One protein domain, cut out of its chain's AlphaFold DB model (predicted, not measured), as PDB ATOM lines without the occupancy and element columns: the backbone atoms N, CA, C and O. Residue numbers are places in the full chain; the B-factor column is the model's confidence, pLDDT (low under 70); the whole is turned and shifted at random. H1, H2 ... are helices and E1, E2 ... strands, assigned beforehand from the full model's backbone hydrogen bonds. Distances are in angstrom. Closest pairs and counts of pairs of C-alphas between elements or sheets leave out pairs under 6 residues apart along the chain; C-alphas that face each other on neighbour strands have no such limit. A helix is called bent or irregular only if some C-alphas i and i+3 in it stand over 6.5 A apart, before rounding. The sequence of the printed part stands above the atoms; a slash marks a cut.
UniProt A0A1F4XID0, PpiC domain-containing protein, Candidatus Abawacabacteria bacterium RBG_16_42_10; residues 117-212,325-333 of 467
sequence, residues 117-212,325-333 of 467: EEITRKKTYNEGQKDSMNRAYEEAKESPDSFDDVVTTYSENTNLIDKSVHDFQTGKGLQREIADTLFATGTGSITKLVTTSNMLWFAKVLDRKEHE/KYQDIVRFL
ATOM      1  N   GLU A 117      15.513   6.278 -68.771       92.50
ATOM      2  CA  GLU A 117      16.926   6.606 -68.999       92.50
ATOM      3  C   GLU A 117      17.708   6.758 -67.681       92.50
ATOM      4  O   GLU A 117      18.808   6.222 -67.539       92.50
ATOM      5  N   GLU A 118      17.129   7.437 -66.683       90.62
ATOM      6  CA  GLU A 118      17.690   7.522 -65.328       90.62
ATOM      7  C   GLU A 118      17.842   6.124 -64.695       90.62
ATOM      8  O   GLU A 118      18.892   5.825 -64.123       90.62
ATOM      9  N   ILE A 119      16.839   5.248 -64.842       92.75
ATOM     10  CA  ILE A 119      16.876   3.857 -64.364       92.75
ATOM     11  C   ILE A 119      17.966   3.060 -65.085       92.75
ATOM     12  O   ILE A 119      18.729   2.365 -64.417       92.75
ATOM     13  N   THR A 120      18.081   3.166 -66.411       95.69
ATOM     14  CA  THR A 120      19.130   2.472 -67.179       95.69
ATOM     15  C   THR A 120      20.524   2.926 -66.749       95.69
ATOM     16  O   THR A 120      21.343   2.082 -66.398       95.69
ATOM     17  N   ARG A 121      20.781   4.239 -66.636       93.38
ATOM     18  CA  ARG A 121      22.067   4.755 -66.122       93.38
ATOM     19  C   ARG A 121      22.388   4.249 -64.713       93.38
ATOM     20  O   ARG A 121      23.531   3.894 -64.434       93.38
ATOM     21  N   LYS A 122      21.391   4.197 -63.822       92.12
ATOM     22  CA  LYS A 122      21.554   3.657 -62.461       92.12
ATOM     23  C   LYS A 122      21.824   2.149 -62.464       92.12
ATOM     24  O   LYS A 122      22.661   1.705 -61.686       92.12
ATOM     25  N   LYS A 123      21.173   1.374 -63.340       95.12
ATOM     26  CA  LYS A 123      21.436  -0.064 -63.521       95.12
ATOM     27  C   LYS A 123      22.861  -0.321 -63.994       95.12
ATOM     28  O   LYS A 123      23.585  -0.998 -63.279       95.12
ATOM     29  N   THR A 124      23.298   0.309 -65.085       96.88
ATOM     30  CA  THR A 124      24.660   0.140 -65.623       96.88
ATOM     31  C   THR A 124      25.740   0.538 -64.614       96.88
ATOM     32  O   THR A 124      26.755  -0.143 -64.493       96.88
ATOM     33  N   TYR A 125      25.505   1.588 -63.817       93.19
ATOM     34  CA  TYR A 125      26.376   1.914 -62.684       93.19
ATOM     35  C   TYR A 125      26.376   0.797 -61.623       93.19
ATOM     36  O   TYR A 125      27.440   0.315 -61.251       93.19
ATOM     37  N   ASN A 126      25.205   0.334 -61.173       95.56
ATOM     38  CA  ASN A 126      25.083  -0.739 -60.175       95.56
ATOM     39  C   ASN A 126      25.634  -2.096 -60.661       95.56
ATOM     40  O   ASN A 126      26.033  -2.920 -59.843       95.56
ATOM     41  N   GLU A 127      25.638  -2.342 -61.970       97.00
ATOM     42  CA  GLU A 127      26.242  -3.508 -62.619       97.00
ATOM     43  C   GLU A 127      27.774  -3.398 -62.580       97.00
ATOM     44  O   GLU A 127      28.423  -4.269 -62.007       97.00
ATOM     45  N   GLY A 128      28.351  -2.267 -63.009       95.56
ATOM     46  CA  GLY A 128      29.795  -2.013 -62.885       95.56
ATOM     47  C   GLY A 128      30.317  -2.030 -61.438       95.56
ATOM     48  O   GLY A 128      31.450  -2.454 -61.194       95.56
ATOM     49  N   GLN A 129      29.483  -1.639 -60.466       94.81
ATOM     50  CA  GLN A 129      29.783  -1.785 -59.036       94.81
ATOM     51  C   GLN A 129      29.861  -3.253 -58.605       94.81
ATOM     52  O   GLN A 129      30.802  -3.639 -57.914       94.81
ATOM     53  N   LYS A 130      28.909  -4.087 -59.044       96.88
ATOM     54  CA  LYS A 130      28.910  -5.532 -58.768       96.88
ATOM     55  C   LYS A 130      30.098  -6.228 -59.408       96.88
ATOM     56  O   LYS A 130      30.773  -6.987 -58.726       96.88
ATOM     57  N   ASP A 131      30.409  -5.925 -60.663       97.44
ATOM     58  CA  ASP A 131      31.555  -6.516 -61.357       97.44
ATOM     59  C   ASP A 131      32.884  -6.150 -60.683       97.44
ATOM     60  O   ASP A 131      33.790  -6.977 -60.595       97.44
ATOM     61  N   SER A 132      32.998  -4.921 -60.170       94.56
ATOM     62  CA  SER A 132      34.174  -4.471 -59.416       94.56
ATOM     63  C   SER A 132      34.265  -5.134 -58.043       94.56
ATOM     64  O   SER A 132      35.347  -5.556 -57.651       94.56
ATOM     65  N   MET A 133      33.137  -5.299 -57.349       97.12
ATOM     66  CA  MET A 133      33.106  -5.987 -56.058       97.12
ATOM     67  C   MET A 133      33.357  -7.493 -56.180       97.12
ATOM     68  O   MET A 133      34.019  -8.069 -55.326       97.12
ATOM     69  N   ASN A 134      32.879  -8.129 -57.250       97.62
ATOM     70  CA  ASN A 134      33.141  -9.541 -57.528       97.62
ATOM     71  C   ASN A 134      34.638  -9.788 -57.777       97.62
ATOM     72  O   ASN A 134      35.171 -10.768 -57.268       97.62
ATOM     73  N   ARG A 135      35.330  -8.886 -58.495       96.88
ATOM     74  CA  ARG A 135      36.799  -8.937 -58.637       96.88
ATOM     75  C   ARG A 135      37.494  -8.825 -57.281       96.88
ATOM     76  O   ARG A 135      38.240  -9.728 -56.923       96.88
ATOM     77  N   ALA A 136      37.165  -7.790 -56.504       95.69
ATOM     78  CA  ALA A 136      37.706  -7.587 -55.159       95.69
ATOM     79  C   ALA A 136      37.506  -8.811 -54.247       95.69
ATOM     80  O   ALA A 136      38.396  -9.193 -53.495       95.69
ATOM     81  N   TYR A 137      36.326  -9.433 -54.314       97.19
ATOM     82  CA  TYR A 137      35.955 -10.573 -53.480       97.19
ATOM     83  C   TYR A 137      36.733 -11.845 -53.828       97.19
ATOM     84  O   TYR A 137      37.147 -12.570 -52.926       97.19
ATOM     85  N   GLU A 138      36.962 -12.119 -55.114       97.12
ATOM     86  CA  GLU A 138      37.795 -13.249 -55.533       97.12
ATOM     87  C   GLU A 138      39.284 -12.990 -55.246       97.12
ATOM     88  O   GLU A 138      39.939 -13.851 -54.667       97.12
ATOM     89  N   GLU A 139      39.789 -11.781 -55.505       96.19
ATOM     90  CA  GLU A 139      41.170 -11.372 -55.199       96.19
ATOM     91  C   GLU A 139      41.486 -11.496 -53.693       96.19
ATOM     92  O   GLU A 139      42.471 -12.123 -53.301       96.19
ATOM     93  N   ALA A 140      40.579 -11.021 -52.829       95.44
ATOM     94  CA  ALA A 140      40.665 -11.180 -51.375       95.44
ATOM     95  C   ALA A 140      40.565 -12.639 -50.891       95.44
ATOM     96  O   ALA A 140      41.003 -12.946 -49.782       95.44
ATOM     97  N   LYS A 141      39.977 -13.544 -51.684       94.38
ATOM     98  CA  LYS A 141      39.899 -14.984 -51.381       94.38
ATOM     99  C   LYS A 141      41.133 -15.747 -51.857       94.38
ATOM    100  O   LYS A 141      41.517 -16.711 -51.200       94.38
ATOM    101  N   GLU A 142      41.737 -15.334 -52.969       94.12
ATOM    102  CA  GLU A 142      42.982 -15.907 -53.487       94.12
ATOM    103  C   GLU A 142      44.202 -15.457 -52.672       94.12
ATOM    104  O   GLU A 142      45.085 -16.268 -52.403       94.12
ATOM    105  N   SER A 143      44.238 -14.194 -52.231       91.19
ATOM    106  CA  SER A 143      45.303 -13.642 -51.380       91.19
ATOM    107  C   SER A 143      44.745 -12.868 -50.173       91.19
ATOM    108  O   SER A 143      44.806 -11.638 -50.136       91.19
ATOM    109  N   PRO A 144      44.244 -13.557 -49.124       86.00
ATOM    110  CA  PRO A 144      43.706 -12.897 -47.933       86.00
ATOM    111  C   PRO A 144      44.701 -11.985 -47.209       86.00
ATOM    112  O   PRO A 144      44.281 -11.096 -46.474       86.00
ATOM    113  N   ASP A 145      46.010 -12.181 -47.367       88.19
ATOM    114  CA  ASP A 145      47.030 -11.390 -46.666       88.19
ATOM    115  C   ASP A 145      47.444 -10.101 -47.391       88.19
ATOM    116  O   ASP A 145      48.024  -9.228 -46.755       88.19
ATOM    117  N   SER A 146      47.040  -9.909 -48.652       89.25
ATOM    118  CA  SER A 146      47.116  -8.616 -49.358       89.25
ATOM    119  C   SER A 146      45.799  -7.827 -49.301       89.25
ATOM    120  O   SER A 146      45.575  -6.931 -50.111       89.25
ATOM    121  N   PHE A 147      44.903  -8.139 -48.352       92.31
ATOM    122  CA  PHE A 147      43.582  -7.501 -48.227       92.31
ATOM    123  C   PHE A 147      43.654  -5.966 -48.133       92.31
ATOM    124  O   PHE A 147      42.800  -5.285 -48.688       92.31
ATOM    125  N   ASP A 148      44.707  -5.427 -47.514       89.56
ATOM    126  CA  ASP A 148      45.040  -3.995 -47.487       89.56
ATOM    127  C   ASP A 148      45.059  -3.339 -48.881       89.56
ATOM    128  O   ASP A 148      44.561  -2.224 -49.063       89.56
ATOM    129  N   ASP A 149      45.633  -4.026 -49.870       88.56
ATOM    130  CA  ASP A 149      45.771  -3.534 -51.242       88.56
ATOM    131  C   ASP A 149      44.442  -3.666 -51.998       88.56
ATOM    132  O   ASP A 149      44.066  -2.774 -52.762       88.56
ATOM    133  N   VAL A 150      43.672  -4.723 -51.708       91.38
ATOM    134  CA  VAL A 150      42.305  -4.909 -52.220       91.38
ATOM    135  C   VAL A 150      41.369  -3.818 -51.677       91.38
ATOM    136  O   VAL A 150      40.606  -3.229 -52.439       91.38
ATOM    137  N   VAL A 151      41.454  -3.468 -50.386       89.00
ATOM    138  CA  VAL A 151      40.702  -2.340 -49.800       89.00
ATOM    139  C   VAL A 151      41.075  -1.037 -50.499       89.00
ATOM    140  O   VAL A 151      40.190  -0.317 -50.959       89.00
ATOM    141  N   THR A 152      42.375  -0.768 -50.639       84.50
ATOM    142  CA  THR A 152      42.896   0.456 -51.270       84.50
ATOM    143  C   THR A 152      42.484   0.574 -52.746       84.50
ATOM    144  O   THR A 152      42.269   1.678 -53.240       84.50
ATOM    145  N   THR A 153      42.334  -0.553 -53.449       85.62
ATOM    146  CA  THR A 153      41.977  -0.604 -54.877       85.62
ATOM    147  C   THR A 153      40.461  -0.579 -55.121       85.62
ATOM    148  O   THR A 153      40.003  -0.008 -56.114       85.62
ATOM    149  N   TYR A 154      39.663  -1.202 -54.244       88.69
ATOM    150  CA  TYR A 154      38.251  -1.488 -54.512       88.69
ATOM    151  C   TYR A 154      37.244  -0.914 -53.508       88.69
ATOM    152  O   TYR A 154      36.050  -0.965 -53.814       88.69
ATOM    153  N   SER A 155      37.646  -0.377 -52.356       85.25
ATOM    154  CA  SER A 155      36.692   0.224 -51.413       85.25
ATOM    155  C   SER A 155      36.295   1.642 -51.840       85.25
ATOM    156  O   SER A 155      37.114   2.426 -52.309       85.25
ATOM    157  N   GLU A 156      35.019   1.977 -51.671       80.81
ATOM    158  CA  GLU A 156      34.475   3.340 -51.759       80.81
ATOM    159  C   GLU A 156      34.243   3.946 -50.362       80.81
ATOM    160  O   GLU A 156      33.650   5.018 -50.236       80.81
ATOM    161  N   ASN A 157      34.696   3.265 -49.303       67.00
ATOM    162  CA  ASN A 157      34.782   3.838 -47.963       67.00
ATOM    163  C   ASN A 157      35.842   4.955 -47.955       67.00
ATOM    164  O   ASN A 157      36.933   4.771 -48.491       67.00
ATOM    165  N   THR A 158      35.524   6.118 -47.380       51.66
ATOM    166  CA  THR A 158      36.366   7.323 -47.517       51.66
ATOM    167  C   THR A 158      37.646   7.242 -46.688       51.66
ATOM    168  O   THR A 158      38.696   7.699 -47.132       51.66
ATOM    169  N   ASN A 159      37.571   6.585 -45.527       49.53
ATOM    170  CA  ASN A 159      38.671   6.467 -44.581       49.53
ATOM    171  C   ASN A 159      39.705   5.429 -45.048       49.53
ATOM    172  O   ASN A 159      39.682   4.254 -44.673       49.53
ATOM    173  N   LEU A 160      40.626   5.895 -45.889       54.62
ATOM    174  CA  LEU A 160      41.804   5.143 -46.319       54.62
ATOM    175  C   LEU A 160      42.975   5.261 -45.325       54.62
ATOM    176  O   LEU A 160      43.933   4.501 -45.433       54.62
ATOM    177  N   ILE A 161      42.894   6.166 -44.338       47.72
ATOM    178  CA  ILE A 161      43.963   6.427 -43.355       47.72
ATOM    179  C   ILE A 161      44.198   5.213 -42.442       47.72
ATOM    180  O   ILE A 161      45.346   4.872 -42.168       47.72
ATOM    181  N   ASP A 162      43.132   4.521 -42.027       57.03
ATOM    182  CA  ASP A 162      43.208   3.234 -41.312       57.03
ATOM    183  C   ASP A 162      42.919   2.014 -42.205       57.03
ATOM    184  O   ASP A 162      42.751   0.905 -41.699       57.03
ATOM    185  N   LYS A 163      42.863   2.207 -43.531       73.44
ATOM    186  CA  LYS A 163      42.469   1.190 -44.523       73.44
ATOM    187  C   LYS A 163      41.161   0.466 -44.159       73.44
ATOM    188  O   LYS A 163      41.078  -0.756 -44.289       73.44
ATOM    189  N   SER A 164      40.140   1.209 -43.719       81.50
ATOM    190  CA  SER A 164      38.816   0.671 -43.363       81.50
ATOM    191  C   SER A 164      38.852  -0.414 -42.270       81.50
ATOM    192  O   SER A 164      38.082  -1.377 -42.313       81.50
ATOM    193  N   VAL A 165      39.749  -0.276 -41.287       87.56
ATOM    194  CA  VAL A 165      39.840  -1.187 -40.131       87.56
ATOM    195  C   VAL A 165      38.888  -0.743 -39.020       87.56
ATOM    196  O   VAL A 165      39.093   0.270 -38.355       87.56
ATOM    197  N   HIS A 166      37.879  -1.566 -38.743       86.69
ATOM    198  CA  HIS A 166      36.945  -1.386 -37.634       86.69
ATOM    199  C   HIS A 166      37.454  -2.157 -36.417       86.69
ATOM    200  O   HIS A 166      37.584  -3.385 -36.459       86.69
ATOM    201  N   ASP A 167      37.734  -1.451 -35.317       87.62
ATOM    202  CA  ASP A 167      38.069  -2.092 -34.038       87.62
ATOM    203  C   ASP A 167      36.861  -2.848 -33.443       87.62
ATOM    204  O   ASP A 167      35.765  -2.799 -34.001       87.62
ATOM    205  N   PHE A 168      37.049  -3.589 -32.348       87.94
ATOM    206  CA  PHE A 168      36.089  -4.594 -31.868       87.94
ATOM    207  C   PHE A 168      34.631  -4.100 -31.771       87.94
ATOM    208  O   PHE A 168      34.314  -3.174 -31.024       87.94
ATOM    209  N   GLN A 169      33.730  -4.767 -32.500       86.38
ATOM    210  CA  GLN A 169      32.285  -4.514 -32.501       86.38
ATOM    211  C   GLN A 169      31.509  -5.683 -31.883       86.38
ATOM    212  O   GLN A 169      31.830  -6.843 -32.139       86.38
ATOM    213  N   THR A 170      30.430  -5.396 -31.142       81.62
ATOM    214  CA  THR A 170      29.437  -6.394 -30.666       81.62
ATOM    215  C   THR A 170      28.297  -6.630 -31.668       81.62
ATOM    216  O   THR A 170      27.273  -7.229 -31.344       81.62
ATOM    217  N   GLY A 171      28.399  -6.074 -32.881       81.44
ATOM    218  CA  GLY A 171      27.354  -6.126 -33.915       81.44
ATOM    219  C   GLY A 171      26.185  -5.163 -33.688       81.44
ATOM    220  O   GLY A 171      25.409  -4.896 -34.607       81.44
ATOM    221  N   LYS A 172      26.081  -4.576 -32.493       81.44
ATOM    222  CA  LYS A 172      25.107  -3.544 -32.128       81.44
ATOM    223  C   LYS A 172      25.275  -2.302 -33.015       81.44
ATOM    224  O   LYS A 172      26.210  -1.533 -32.839       81.44
ATOM    225  N   GLY A 173      24.336  -2.099 -33.940       80.88
ATOM    226  CA  GLY A 173      24.342  -0.983 -34.896       80.88
ATOM    227  C   GLY A 173      24.725  -1.369 -36.329       80.88
ATOM    228  O   GLY A 173      24.503  -0.571 -37.236       80.88
ATOM    229  N   LEU A 174      25.220  -2.591 -36.561       87.00
ATOM    230  CA  LEU A 174      25.389  -3.125 -37.914       87.00
ATOM    231  C   LEU A 174      24.028  -3.484 -38.529       87.00
ATOM    232  O   LEU A 174      23.060  -3.777 -37.822       87.00
ATOM    233  N   GLN A 175      23.958  -3.511 -39.864       89.50
ATOM    234  CA  GLN A 175      22.823  -4.133 -40.554       89.50
ATOM    235  C   GLN A 175      22.826  -5.641 -40.278       89.50
ATOM    236  O   GLN A 175      23.888  -6.248 -40.117       89.50
ATOM    237  N   ARG A 176      21.640  -6.253 -40.217       90.69
ATOM    238  CA  ARG A 176      21.495  -7.646 -39.778       90.69
ATOM    239  C   ARG A 176      22.309  -8.601 -40.646       90.69
ATOM    240  O   ARG A 176      22.995  -9.463 -40.122       90.69
ATOM    241  N   GLU A 177      22.243  -8.432 -41.956       92.94
ATOM    242  CA  GLU A 177      22.890  -9.278 -42.954       92.94
ATOM    243  C   GLU A 177      24.423  -9.216 -42.841       92.94
ATOM    244  O   GLU A 177      25.104 -10.221 -43.038       92.94
ATOM    245  N   ILE A 178      24.950  -8.045 -42.461       94.81
ATOM    246  CA  ILE A 178      26.368  -7.811 -42.172       94.81
ATOM    247  C   ILE A 178      26.759  -8.527 -40.873       94.81
ATOM    248  O   ILE A 178      27.716  -9.299 -40.869       94.81
ATOM    249  N   ALA A 179      25.995  -8.351 -39.791       93.75
ATOM    250  CA  ALA A 179      26.249  -9.036 -38.522       93.75
ATOM    251  C   ALA A 179      26.158 -10.572 -38.660       93.75
ATOM    252  O   ALA A 179      27.090 -11.282 -38.277       93.75
ATOM    253  N   ASP A 180      25.085 -11.082 -39.271       93.69
ATOM    254  CA  ASP A 180      24.821 -12.513 -39.453       93.69
ATOM    255  C   ASP A 180      25.962 -13.206 -40.238       93.69
ATOM    256  O   ASP A 180      26.266 -14.367 -39.955       93.69
ATOM    257  N   THR A 181      26.656 -12.526 -41.172       96.44
ATOM    258  CA  THR A 181      27.880 -13.087 -41.789       96.44
ATOM    259  C   THR A 181      29.169 -12.788 -41.026       96.44
ATOM    260  O   THR A 181      30.053 -13.645 -41.026       96.44
ATOM    261  N   LEU A 182      29.323 -11.618 -40.402       96.81
ATOM    262  CA  LEU A 182      30.556 -11.224 -39.715       96.81
ATOM    263  C   LEU A 182      30.822 -12.141 -38.514       96.81
ATOM    264  O   LEU A 182      31.872 -12.774 -38.426       96.81
ATOM    265  N   PHE A 183      29.830 -12.302 -37.636       94.31
ATOM    266  CA  PHE A 183      29.957 -13.120 -36.425       94.31
ATOM    267  C   PHE A 183      29.939 -14.631 -36.707       94.31
ATOM    268  O   PHE A 183      30.364 -15.416 -35.854       94.31
ATOM    269  N   ALA A 184      29.552 -15.045 -37.917       94.94
ATOM    270  CA  ALA A 184      29.699 -16.415 -38.411       94.94
ATOM    271  C   ALA A 184      31.078 -16.712 -39.045       94.94
ATOM    272  O   ALA A 184      31.377 -17.874 -39.312       94.94
ATOM    273  N   THR A 185      31.919 -15.700 -39.294       95.81
ATOM    274  CA  THR A 185      33.203 -15.854 -40.008       95.81
ATOM    275  C   THR A 185      34.375 -16.011 -39.033       95.81
ATOM    276  O   THR A 185      34.459 -15.303 -38.029       95.81
ATOM    277  N   GLY A 186      35.276 -16.962 -39.293       94.88
ATOM    278  CA  GLY A 186      36.452 -17.220 -38.453       94.88
ATOM    279  C   GLY A 186      37.565 -16.181 -38.628       94.88
ATOM    280  O   GLY A 186      37.663 -15.537 -39.670       94.88
ATOM    281  N   THR A 187      38.430 -16.034 -37.622       95.94
ATOM    282  CA  THR A 187      39.597 -15.138 -37.674       95.94
ATOM    283  C   THR A 187      40.501 -15.450 -38.871       95.94
ATOM    284  O   THR A 187      40.709 -16.613 -39.214       95.94
ATOM    285  N   GLY A 188      41.008 -14.409 -39.532       94.81
ATOM    286  CA  GLY A 188      41.798 -14.480 -40.764       94.81
ATOM    287  C   GLY A 188      40.977 -14.685 -42.045       94.81
ATOM    288  O   GLY A 188      41.498 -14.447 -43.131       94.81
ATOM    289  N   SER A 189      39.708 -15.097 -41.943       95.75
ATOM    290  CA  SER A 189      38.867 -15.438 -43.098       95.75
ATOM    291  C   SER A 189      38.067 -14.248 -43.634       95.75
ATOM    292  O   SER A 189      37.744 -13.309 -42.902       95.75
ATOM    293  N   ILE A 190      37.702 -14.331 -44.914       97.50
ATOM    294  CA  ILE A 190      36.802 -13.387 -45.585       97.50
ATOM    295  C   ILE A 190      35.341 -13.759 -45.284       97.50
ATOM    296  O   ILE A 190      34.989 -14.942 -45.269       97.50
ATOM    297  N   THR A 191      34.482 -12.768 -45.033       97.81
ATOM    298  CA  THR A 191      33.033 -12.966 -44.859       97.81
ATOM    299  C   THR A 191      32.364 -13.374 -46.171       97.81
ATOM    300  O   THR A 191      32.973 -13.347 -47.235       97.81
ATOM    301  N   LYS A 192      31.062 -13.685 -46.145       97.69
ATOM    302  CA  LYS A 192      30.275 -13.712 -47.386       97.69
ATOM    303  C   LYS A 192      30.129 -12.292 -47.938       97.69
ATOM    304  O   LYS A 192      30.060 -11.336 -47.163       97.69
ATOM    305  N   LEU A 193      30.012 -12.178 -49.261       97.75
ATOM    306  CA  LEU A 193      29.570 -10.954 -49.924       97.75
ATOM    307  C   LEU A 193      28.095 -10.677 -49.594       97.75
ATOM    308  O   LEU A 193      27.209 -11.468 -49.924       97.75
ATOM    309  N   VAL A 194      27.838  -9.537 -48.959       97.25
ATOM    310  CA  VAL A 194      26.504  -9.007 -48.663       97.25
ATOM    311  C   VAL A 194      26.100  -8.024 -49.764       97.25
ATOM    312  O   VAL A 194      26.910  -7.246 -50.266       97.25
ATOM    313  N   THR A 195      24.827  -8.053 -50.155       94.94
ATOM    314  CA  THR A 195      24.216  -7.098 -51.091       94.94
ATOM    315  C   THR A 195      22.932  -6.565 -50.473       94.94
ATOM    316  O   THR A 195      22.043  -7.345 -50.140       94.94
ATOM    317  N   THR A 196      22.827  -5.245 -50.344       89.38
ATOM    318  CA  THR A 196      21.629  -4.550 -49.854       89.38
ATOM    319  C   THR A 196      20.937  -3.809 -51.012       89.38
ATOM    320  O   THR A 196      21.266  -3.997 -52.186       89.38
ATOM    321  N   SER A 197      19.965  -2.946 -50.708       85.12
ATOM    322  CA  SER A 197      19.381  -2.010 -51.678       85.12
ATOM    323  C   SER A 197      20.319  -0.865 -52.092       85.12
ATOM    324  O   SER A 197      20.095  -0.271 -53.148       85.12
ATOM    325  N   ASN A 198      21.333  -0.540 -51.278       87.31
ATOM    326  CA  ASN A 198      22.176   0.655 -51.420       87.31
ATOM    327  C   ASN A 198      23.693   0.408 -51.293       87.31
ATOM    328  O   ASN A 198      24.470   1.330 -51.530       87.31
ATOM    329  N   MET A 199      24.142  -0.807 -50.964       92.75
ATOM    330  CA  MET A 199      25.564  -1.157 -50.935       92.75
ATOM    331  C   MET A 199      25.832  -2.626 -51.272       92.75
ATOM    332  O   MET A 199      24.960  -3.495 -51.193       92.75
ATOM    333  N   LEU A 200      27.091  -2.883 -51.594       96.19
ATOM    334  CA  LEU A 200      27.760  -4.172 -51.550       96.19
ATOM    335  C   LEU A 200      28.788  -4.107 -50.411       96.19
ATOM    336  O   LEU A 200      29.408  -3.057 -50.223       96.19
ATOM    337  N   TRP A 201      28.968  -5.194 -49.662       96.62
ATOM    338  CA  TRP A 201      29.829  -5.213 -48.472       96.62
ATOM    339  C   TRP A 201      30.466  -6.591 -48.249       96.62
ATOM    340  O   TRP A 201      29.773  -7.604 -48.344       96.62
ATOM    341  N   PHE A 202      31.756  -6.641 -47.912       97.69
ATOM    342  CA  PHE A 202      32.405  -7.815 -47.305       97.69
ATOM    343  C   PHE A 202      33.632  -7.401 -46.483       97.69
ATOM    344  O   PHE A 202      34.131  -6.289 -46.642       97.69
ATOM    345  N   ALA A 203      34.134  -8.288 -45.619       96.56
ATOM    346  CA  ALA A 203      35.263  -7.996 -44.734       96.56
ATOM    347  C   ALA A 203      36.242  -9.167 -44.565       96.56
ATOM    348  O   ALA A 203      35.848 -10.324 -44.708       96.56
ATOM    349  N   LYS A 204      37.488  -8.880 -44.166       96.88
ATOM    350  CA  LYS A 204      38.384  -9.838 -43.493       96.88
ATOM    351  C   LYS A 204      38.181  -9.715 -41.985       96.88
ATOM    352  O   LYS A 204      38.251  -8.615 -41.434       96.88
ATOM    353  N   VAL A 205      37.949 -10.829 -41.294       96.94
ATOM    354  CA  VAL A 205      37.941 -10.849 -39.823       96.94
ATOM    355  C   VAL A 205      39.385 -10.839 -39.328       96.94
ATOM    356  O   VAL A 205      40.138 -11.767 -39.610       96.94
ATOM    357  N   LEU A 206      39.778  -9.807 -38.582       95.56
ATOM    358  CA  LEU A 206      41.154  -9.629 -38.110       95.56
ATOM    359  C   LEU A 206      41.395 -10.283 -36.746       95.56
ATOM    360  O   LEU A 206      42.424 -10.920 -36.549       95.56
ATOM    361  N   ASP A 207      40.451 -10.142 -35.812       95.62
ATOM    362  CA  ASP A 207      40.529 -10.745 -34.475       95.62
ATOM    363  C   ASP A 207      39.119 -11.011 -33.919       95.62
ATOM    364  O   ASP A 207      38.152 -10.326 -34.264       95.62
ATOM    365  N   ARG A 208      39.000 -12.014 -33.048       92.75
ATOM    366  CA  ARG A 208      37.757 -12.408 -32.381       92.75
ATOM    367  C   ARG A 208      38.007 -12.635 -30.901       92.75
ATOM    368  O   ARG A 208      38.811 -13.481 -30.521       92.75
ATOM    369  N   LYS A 209      37.251 -11.923 -30.073       90.50
ATOM    370  CA  LYS A 209      37.239 -12.062 -28.619       90.50
ATOM    371  C   LYS A 209      35.821 -12.335 -28.145       90.50
ATOM    372  O   LYS A 209      34.853 -12.056 -28.844       90.50
ATOM    373  N   GLU A 210      35.724 -12.873 -26.945       86.44
ATOM    374  CA  GLU A 210      34.487 -12.917 -26.179       86.44
ATOM    375  C   GLU A 210      34.581 -11.844 -25.095       86.44
ATOM    376  O   GLU A 210      35.632 -11.701 -24.466       86.44
ATOM    377  N   HIS A 211      33.508 -11.082 -24.890       84.12
ATOM    378  CA  HIS A 211      33.445 -10.044 -23.861       84.12
ATOM    379  C   HIS A 211      32.330 -10.336 -22.859       84.12
ATOM    380  O   HIS A 211      31.252 -10.792 -23.237       84.12
ATOM    381  N   GLU A 212      32.578 -10.073 -21.576       89.06
ATOM    382  CA  GLU A 212      31.573 -10.255 -20.525       89.06
ATOM    383  C   GLU A 212      30.647  -9.026 -20.483       89.06
ATOM    384  O   GLU A 212      31.084  -7.919 -20.156       89.06
ATOM    385  N   LYS A 325      36.869  -7.706 -34.412       94.19
ATOM    386  CA  LYS A 325      37.645  -6.713 -35.166       94.19
ATOM    387  C   LYS A 325      37.732  -7.151 -36.624       94.19
ATOM    388  O   LYS A 325      38.015  -8.320 -36.897       94.19
ATOM    389  N   TYR A 326      37.513  -6.238 -37.563       94.62
ATOM    390  CA  TYR A 326      37.475  -6.560 -38.990       94.62
ATOM    391  C   TYR A 326      37.951  -5.398 -39.862       94.62
ATOM    392  O   TYR A 326      38.137  -4.282 -39.389       94.62
ATOM    393  N   GLN A 327      38.148  -5.674 -41.143       93.12
ATOM    394  CA  GLN A 327      38.504  -4.693 -42.163       93.12
ATOM    395  C   GLN A 327      37.564  -4.880 -43.346       93.12
ATOM    396  O   GLN A 327      37.418  -6.019 -43.790       93.12
ATOM    397  N   ASP A 328      36.897  -3.826 -43.824       93.94
ATOM    398  CA  ASP A 328      35.842  -3.961 -44.837       93.94
ATOM    399  C   ASP A 328      36.098  -3.262 -46.176       93.94
ATOM    400  O   ASP A 328      36.844  -2.293 -46.307       93.94
ATOM    401  N   ILE A 329      35.453  -3.816 -47.201       93.19
ATOM    402  CA  ILE A 329      35.331  -3.240 -48.533       93.19
ATOM    403  C   ILE A 329      33.851  -2.948 -48.741       93.19
ATOM    404  O   ILE A 329      32.999  -3.835 -48.620       93.19
ATOM    405  N   VAL A 330      33.548  -1.690 -49.059       92.50
ATOM    406  CA  VAL A 330      32.182  -1.189 -49.251       92.50
ATOM    407  C   VAL A 330      32.090  -0.546 -50.627       92.50
ATOM    408  O   VAL A 330      32.963   0.237 -50.984       92.50
ATOM    409  N   ARG A 331      31.046  -0.843 -51.405       90.38
ATOM    410  CA  ARG A 331      30.770  -0.156 -52.683       90.38
ATOM    411  C   ARG A 331      29.300   0.221 -52.783       90.38
ATOM    412  O   ARG A 331      28.434  -0.597 -52.473       90.38
ATOM    413  N   PHE A 332      28.993   1.444 -53.200       89.94
ATOM    414  CA  PHE A 332      27.647   2.002 -53.093       89.94
ATOM    415  C   PHE A 332      26.812   1.780 -54.358       89.94
ATOM    416  O   PHE A 332      27.245   2.003 -55.490       89.94
ATOM    417  N   LEU A 333      25.560   1.365 -54.157       90.88
ATOM    418  CA  LEU A 333      24.566   1.175 -55.209       90.88
ATOM    419  C   LEU A 333      23.612   2.369 -55.233       90.88
ATOM    420  O   LEU A 333      23.045   2.760 -54.215       90.88
TER     421      LEU A 333
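This is residues 117 to 212 and 325 to 333 of the 467 residues of the protein "PpiC domain-containing protein" of Candidatus Abawacabacteria bacterium RBG_16_42_10 (UniProt A0A1F4XID0). A small, twisted sheet of three strands is covered by a helical hairpin, the long H1 and the shorter H2 over E3 and E2, while the short H3 sits beside the strands. H1 and the bent strand E2 reach to the two far ends of an elongated outline. The 105 printed residues include three named helices and three named strands, in the order H1 H2 E1 H3 E2 E3; the class is mixed and the sheet, E1 E3 E2, is antiparallel. The whole is compact, radius of gyration of the C-alphas 14.1 A, spanning 53 by 28 by 24 A.

E3, residues 325 to 332, is the inner strand between E1, residues 165 to 169, and E2, residues 199 to 212. N 166 and O 326, 2.8 A, and N 200 and O 331, 2.8 A, are within hydrogen-bond range. H1, residues 117 to 142, is on the sheet at a height of 8.8 A, along the strands. H2, residues 144 to 154, has its closest C-alphas to E3 at Val 151 and Ile 329, 5.6 A. H1, with residues 132 to 140 alone, touches H2 at a shallow tilt of 23 degrees, opposite ways; the closest C-alphas are Ala 140 and Phe 147, 5.7 A. Both are on one face of the sheet, as two layers. H3, residues 176 to 182, lies over none of the strands; its closest C-alphas to E2 are Leu 182 and Val 205, 7.4 A. E1, H3 and E2 form a split strand-helix-strand unit, E3 between its strands, with a right-handed crossover. Every O i to N i+4 pair is within hydrogen-bond range in H1 and H3, and 5 of 7 in H2.

H1 begins at C-alpha 117 (16.926, 6.606, -68.999) and is 37.8 A long. H2 is irregular, C-alphas 145 and 148 being 7.7 A apart. E2 is 32.3 A long and bends by 79 degrees at residue 206; E3 is 22.3 A and ends at C-alpha 332 (27.647, 2.002, -53.093).

The C-alphas farthest apart, Glu 117 and Glu 212, are 53.4 A apart. Residues 213 to 324 are not printed, and the gap is 16.2 A. The link from H3 to E2 is long; residues 157 to 162 have pLDDT under 70.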